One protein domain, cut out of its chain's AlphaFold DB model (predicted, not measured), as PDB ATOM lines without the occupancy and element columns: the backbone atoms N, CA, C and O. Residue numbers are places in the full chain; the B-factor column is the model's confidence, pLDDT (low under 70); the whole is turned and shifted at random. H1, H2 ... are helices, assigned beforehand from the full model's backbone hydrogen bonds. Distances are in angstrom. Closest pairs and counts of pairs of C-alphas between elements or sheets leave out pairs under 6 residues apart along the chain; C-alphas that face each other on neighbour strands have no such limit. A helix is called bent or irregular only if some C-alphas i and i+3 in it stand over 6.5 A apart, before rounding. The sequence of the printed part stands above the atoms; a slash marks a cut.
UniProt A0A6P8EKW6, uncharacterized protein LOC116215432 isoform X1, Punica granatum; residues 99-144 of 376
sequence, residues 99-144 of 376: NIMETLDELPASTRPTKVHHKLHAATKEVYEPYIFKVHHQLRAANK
ATOM      1  N   ASN A  99      22.674   1.761  28.101       76.69
ATOM      2  CA  ASN A  99      23.838   1.432  27.277       76.69
ATOM      3  C   ASN A  99      25.147   1.474  28.086       76.69
ATOM      4  O   ASN A  99      26.047   0.666  27.865       76.69
ATOM      5  N   ILE A 100      25.265   2.414  29.033       79.69
ATOM      6  CA  ILE A 100      26.419   2.485  29.935       79.69
ATOM      7  C   ILE A 100      26.441   1.274  30.873       79.69
ATOM      8  O   ILE A 100      27.508   0.702  31.059       79.69
ATOM      9  N   MET A 101      25.309   0.861  31.455       77.12
ATOM     10  CA  MET A 101      25.258  -0.344  32.292       77.12
ATOM     11  C   MET A 101      25.660  -1.598  31.514       77.12
ATOM     12  O   MET A 101      26.541  -2.310  31.983       77.12
ATOM     13  N   GLU A 102      25.106  -1.806  30.317       79.81
ATOM     14  CA  GLU A 102      25.440  -2.944  29.445       79.81
ATOM     15  C   GLU A 102      26.942  -2.980  29.135       79.81
ATOM     16  O   GLU A 102      27.602  -3.995  29.338       79.81
ATOM     17  N   THR A 103      27.520  -1.830  28.771       83.06
ATOM     18  CA  THR A 103      28.965  -1.716  28.511       83.06
ATOM     19  C   THR A 103      29.803  -2.001  29.765       83.06
ATOM     20  O   THR A 103      30.874  -2.601  29.691       83.06
ATOM     21  N   LEU A 104      29.349  -1.561  30.944       82.38
ATOM     22  CA  LEU A 104      30.043  -1.824  32.208       82.38
ATOM     23  C   LEU A 104      29.941  -3.299  32.631       82.38
ATOM     24  O   LEU A 104      30.845  -3.788  33.315       82.38
ATOM     25  N   ASP A 105      28.873  -3.997  32.242       81.94
ATOM     26  CA  ASP A 105      28.670  -5.419  32.515       81.94
ATOM     27  C   ASP A 105      29.551  -6.334  31.655       81.94
ATOM     28  O   ASP A 105      29.921  -7.416  32.112       81.94
ATOM     29  N   GLU A 106      29.986  -5.867  30.485       86.94
ATOM     30  CA  GLU A 106      30.953  -6.560  29.622       86.94
ATOM     31  C   GLU A 106      32.404  -6.482  30.140       86.94
ATOM     32  O   GLU A 106      33.258  -7.277  29.742       86.94
ATOM     33  N   LEU A 107      32.710  -5.554  31.058       84.19
ATOM     34  CA  LEU A 107      34.054  -5.422  31.621       84.19
ATOM     35  C   LEU A 107      34.372  -6.545  32.630       84.19
ATOM     36  O   LEU A 107      33.528  -6.864  33.483       84.19
ATOM     37  N   PRO A 108      35.622  -7.063  32.642       84.88
ATOM     38  CA  PRO A 108      36.102  -7.972  33.677       84.88
ATOM     39  C   PRO A 108      35.912  -7.383  35.077       84.88
ATOM     40  O   PRO A 108      36.185  -6.199  35.307       84.88
ATOM     41  N   ALA A 109      35.504  -8.219  36.036       76.56
ATOM     42  CA  ALA A 109      35.210  -7.797  37.410       76.56
ATOM     43  C   ALA A 109      36.385  -7.067  38.092       76.56
ATOM     44  O   ALA A 109      36.161  -6.166  38.895       76.56
ATOM     45  N   SER A 110      37.629  -7.401  37.729       79.56
ATOM     46  CA  SER A 110      38.848  -6.749  38.232       79.56
ATOM     47  C   SER A 110      39.015  -5.296  37.769       79.56
ATOM     48  O   SER A 110      39.686  -4.517  38.438       79.56
ATOM     49  N   THR A 111      38.405  -4.923  36.641       80.62
ATOM     50  CA  THR A 111      38.516  -3.591  36.019       80.62
ATOM     51  C   THR A 111      37.224  -2.777  36.074       80.62
ATOM     52  O   THR A 111      37.214  -1.602  35.708       80.62
ATOM     53  N   ARG A 112      36.122  -3.382  36.535       82.81
ATOM     54  CA  ARG A 112      34.814  -2.729  36.576       82.81
ATOM     55  C   ARG A 112      34.809  -1.602  37.620       82.81
ATOM     56  O   ARG A 112      35.098  -1.856  38.792       82.81
ATOM     57  N   PRO A 113      34.402  -0.372  37.262       82.50
ATOM     58  CA  PRO A 113      34.209   0.714  38.218       82.50
ATOM     59  C   PRO A 113      32.971   0.461  39.099       82.50
ATOM     60  O   PRO A 113      31.904   1.046  38.911       82.50
ATOM     61  N   THR A 114      33.112  -0.413  40.097       79.00
ATOM     62  CA  THR A 114      32.025  -0.934  40.947       79.00
ATOM     63  C   THR A 114      31.197   0.151  41.630       79.00
ATOM     64  O   THR A 114      29.980   0.036  41.698       79.00
ATOM     65  N   LYS A 115      31.799   1.256  42.091       80.88
ATOM     66  CA  LYS A 115      31.043   2.368  42.705       80.88
ATOM     67  C   LYS A 115      30.110   3.081  41.720       80.88
ATOM     68  O   LYS A 115      29.025   3.497  42.115       80.88
ATOM     69  N   VAL A 116      30.542   3.258  40.471       76.88
ATOM     70  CA  VAL A 116      29.743   3.919  39.426       76.88
ATOM     71  C   VAL A 116      28.689   2.953  38.900       76.88
ATOM     72  O   VAL A 116      27.529   3.333  38.796       76.88
ATOM     73  N   HIS A 117      29.076   1.696  38.670       75.62
ATOM     74  CA  HIS A 117      28.173   0.614  38.277       75.62
ATOM     75  C   HIS A 117      27.040   0.422  39.295       75.62
ATOM     76  O   HIS A 117      25.880   0.516  38.915       75.62
ATOM     77  N   HIS A 118      27.340   0.318  40.597       79.44
ATOM     78  CA  HIS A 118      26.311   0.198  41.639       79.44
ATOM     79  C   HIS A 118      25.384   1.414  41.722       79.44
ATOM     80  O   HIS A 118      24.178   1.246  41.874       79.44
ATOM     81  N   LYS A 119      25.912   2.642  41.623       79.19
ATOM     82  CA  LYS A 119      25.077   3.855  41.659       79.19
ATOM     83  C   LYS A 119      24.165   3.957  40.442       79.19
ATOM     84  O   LYS A 119      23.006   4.332  40.586       79.19
ATOM     85  N   LEU A 120      24.686   3.626  39.263       74.56
ATOM     86  CA  LEU A 120      23.913   3.641  38.029       74.56
ATOM     87  C   LEU A 120      22.835   2.556  38.053       74.56
ATOM     88  O   LEU A 120      21.690   2.849  37.742       74.56
ATOM     89  N   HIS A 121      23.178   1.355  38.520       73.50
ATOM     90  CA  HIS A 121      22.241   0.251  38.707       73.50
ATOM     91  C   HIS A 121      21.165   0.559  39.763       73.50
ATOM     92  O   HIS A 121      20.007   0.178  39.599       73.50
ATOM     93  N   ALA A 122      21.507   1.243  40.857       75.62
ATOM     94  CA  ALA A 122      20.523   1.675  41.849       75.62
ATOM     95  C   ALA A 122      19.551   2.711  41.256       75.62
ATOM     96  O   ALA A 122      18.340   2.568  41.393       75.62
ATOM     97  N   ALA A 123      20.078   3.701  40.529       70.19
ATOM     98  CA  ALA A 123      19.272   4.743  39.898       70.19
ATOM     99  C   ALA A 123      18.354   4.195  38.793       70.19
ATOM    100  O   ALA A 123      17.204   4.607  38.684       70.19
ATOM    101  N   THR A 124      18.824   3.249  37.976       68.31
ATOM    102  CA  THR A 124      17.979   2.608  36.957       68.31
ATOM    103  C   THR A 124      16.916   1.719  37.589       68.31
ATOM    104  O   THR A 124      15.769   1.745  37.146       68.31
ATOM    105  N   LYS A 125      17.242   1.006  38.673       70.62
ATOM    106  CA  LYS A 125      16.263   0.236  39.447       70.62
ATOM    107  C   LYS A 125      15.139   1.130  39.989       70.62
ATOM    108  O   LYS A 125      13.975   0.833  39.744       70.62
ATOM    109  N   GLU A 126      15.456   2.260  40.621       73.56
ATOM    110  CA  GLU A 126      14.445   3.214  41.120       73.56
ATOM    111  C   GLU A 126      13.489   3.723  40.027       73.56
ATOM    112  O   GLU A 126      12.305   3.930  40.288       73.56
ATOM    113  N   VAL A 127      13.976   3.889  38.794       75.44
ATOM    114  CA  VAL A 127      13.162   4.370  37.667       75.44
ATOM    115  C   VAL A 127      12.197   3.300  37.147       75.44
ATOM    116  O   VAL A 127      11.067   3.632  36.789       75.44
ATOM    117  N   TYR A 128      12.617   2.033  37.083       72.62
ATOM    118  CA  TYR A 128      11.837   0.969  36.437       72.62
ATOM    119  C   TYR A 128      10.988   0.129  37.396       72.62
ATOM    120  O   TYR A 128       9.953  -0.380  36.969       72.62
ATOM    121  N   GLU A 129      11.357   0.017  38.674       76.56
ATOM    122  CA  GLU A 129      10.604  -0.763  39.672       76.56
ATOM    123  C   GLU A 129       9.106  -0.399  39.744       76.56
ATOM    124  O   GLU A 129       8.278  -1.312  39.716       76.56
ATOM    125  N   PRO A 130       8.689   0.885  39.716       79.88
ATOM    126  CA  PRO A 130       7.264   1.231  39.698       79.88
ATOM    127  C   PRO A 130       6.530   0.721  38.448       79.88
ATOM    128  O   PRO A 130       5.370   0.311  38.523       79.88
ATOM    129  N   TYR A 131       7.200   0.720  37.289       77.69
ATOM    130  CA  TYR A 131       6.633   0.216  36.037       77.69
ATOM    131  C   TYR A 131       6.548  -1.308  36.036       77.69
ATOM    132  O   TYR A 131       5.527  -1.853  35.623       77.69
ATOM    133  N   ILE A 132       7.581  -1.991  36.536       77.94
ATOM    134  CA  ILE A 132       7.589  -3.449  36.689       77.94
ATOM    135  C   ILE A 132       6.479  -3.866  37.650       77.94
ATOM    136  O   ILE A 132       5.700  -4.751  37.315       77.94
ATOM    137  N   PHE A 133       6.337  -3.190  38.793       77.69
ATOM    138  CA  PHE A 133       5.272  -3.470  39.753       77.69
ATOM    139  C   PHE A 133       3.884  -3.260  39.138       77.69
ATOM    140  O   PHE A 133       3.006  -4.109  39.293       77.69
ATOM    141  N   LYS A 134       3.695  -2.179  38.368       81.31
ATOM    142  CA  LYS A 134       2.454  -1.920  37.626       81.31
ATOM    143  C   LYS A 134       2.143  -3.031  36.620       81.31
ATOM    144  O   LYS A 134       1.027  -3.541  36.620       81.31
ATOM    145  N   VAL A 135       3.106  -3.415  35.781       76.81
ATOM    146  CA  VAL A 135       2.920  -4.470  34.768       76.81
ATOM    147  C   VAL A 135       2.693  -5.823  35.436       76.81
ATOM    148  O   VAL A 135       1.793  -6.555  35.050       76.81
ATOM    149  N   HIS A 136       3.441  -6.144  36.486       72.00
ATOM    150  CA  HIS A 136       3.284  -7.380  37.242       72.00
ATOM    151  C   HIS A 136       1.915  -7.462  37.939       72.00
ATOM    152  O   HIS A 136       1.281  -8.514  37.937       72.00
ATOM    153  N   HIS A 137       1.412  -6.347  38.476       71.25
ATOM    154  CA  HIS A 137       0.047  -6.253  38.994       71.25
ATOM    155  C   HIS A 137      -1.001  -6.454  37.886       71.25
ATOM    156  O   HIS A 137      -1.966  -7.187  38.082       71.25
ATOM    157  N   GLN A 138      -0.802  -5.856  36.706       74.56
ATOM    158  CA  GLN A 138      -1.680  -6.049  35.543       74.56
ATOM    159  C   GLN A 138      -1.679  -7.501  35.045       74.56
ATOM    160  O   GLN A 138      -2.742  -8.041  34.766       74.56
ATOM    161  N   LEU A 139      -0.515  -8.153  34.989       71.56
ATOM    162  CA  LEU A 139      -0.387  -9.564  34.609       71.56
ATOM    163  C   LEU A 139      -1.070 -10.488  35.621       71.56
ATOM    164  O   LEU A 139      -1.744 -11.432  35.225       71.56
ATOM    165  N   ARG A 140      -0.955 -10.199  36.925       64.62
ATOM    166  CA  ARG A 140      -1.702 -10.932  37.958       64.62
ATOM    167  C   ARG A 140      -3.211 -10.761  37.812       64.62
ATOM    168  O   ARG A 140      -3.928 -11.740  37.954       64.62
ATOM    169  N   ALA A 141      -3.679  -9.552  37.503       62.38
ATOM    170  CA  ALA A 141      -5.095  -9.300  37.242       62.38
ATOM    171  C   ALA A 141      -5.590 -10.005  35.963       62.38
ATOM    172  O   ALA A 141      -6.719 -10.477  35.932       62.38
ATOM    173  N   ALA A 142      -4.743 -10.115  34.935       61.25
ATOM    174  CA  ALA A 142      -5.059 -10.796  33.677       61.25
ATOM    175  C   ALA A 142      -5.035 -12.334  33.774       61.25
ATOM    176  O   ALA A 142      -5.632 -12.997  32.937       61.25
ATOM    177  N   ASN A 143      -4.362 -12.894  34.786       58.25
ATOM    178  CA  ASN A 143      -4.324 -14.334  35.075       58.25
ATOM    179  C   ASN A 143      -5.498 -14.820  35.944       58.25
ATOM    180  O   ASN A 143      -5.498 -15.978  36.363       58.25
ATOM    181  N   LYS A 144      -6.467 -13.953  36.261       63.03
ATOM    182  CA  LYS A 144      -7.706 -14.385  36.916       63.03
ATOM    183  C   LYS A 144      -8.498 -15.256  35.933       63.03
ATOM    184  O   LYS A 144      -8.424 -15.015  34.729       63.03
TER     185      LYS A 144
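This is residues 99 to 144 of the 376 residues of the protein "uncharacterized protein LOC116215432 isoform X1" of Punica granatum (UniProt A0A6P8EKW6). One long bent helix, H2, makes the length of the domain, and a short helix, H1, folds back on the first part of it through a loop. The second arm of H2 sticks out with no other part of the domain near it. The printed part has 46 residues with two named helices, H1 then H2 along the chain, and no named strand; its class is all helix. The whole is extended, with a radius of gyration of the C-alphas of 15.2 A, and spans 47 by 16 by 15 A.

Find C-alpha 99 at (23.838, 1.432, 27.277); from there H1 runs through residues 99 to 105, 9.9 A from first to last C-alpha. Go on to C-alpha 114 at (32.025, -0.934, 40.947), where H2, residues 114 to 142, begins. By its hydrogen bonds H2 was assigned as one helix, but it is bent: C-alphas 127 and 130 are 7.0 A apart. Its arm H2a, residues 114 to 127, is 19.9 A long, and its arm H2b, residues 130 to 142, is 18.2 A long and ends at C-alpha 142, (-5.059, -10.796, 33.677).

Look first at Met 101 and His 117, whose C-alphas, 6.7 A apart, are the closest of H1 and H2a. These two touch, H2a with residues 117 to 121 alone, and run opposite ways at a steep tilt of 48 degrees. At the bend, the lines of H2a and H2b stand at a steep tilt of 48 degrees. H1 and H2b are apart. In H1, H2a and H2b every O i to N i+4 pair is within hydrogen-bond range.

Measure the rod between the C-alphas of Thr 111 and Lys 144, the two farthest apart, at 47.5 A. The printed part has no cut, and the link from H1 to H2, 8 residues, is short. Residues 106 to 111 and 125 to 144 stand free, of which 125 to 142 belong to H2. In the B-factor column the mean pLDDT of the printed part is 75.9, with residue 124 and residues 140 to 144 under 70.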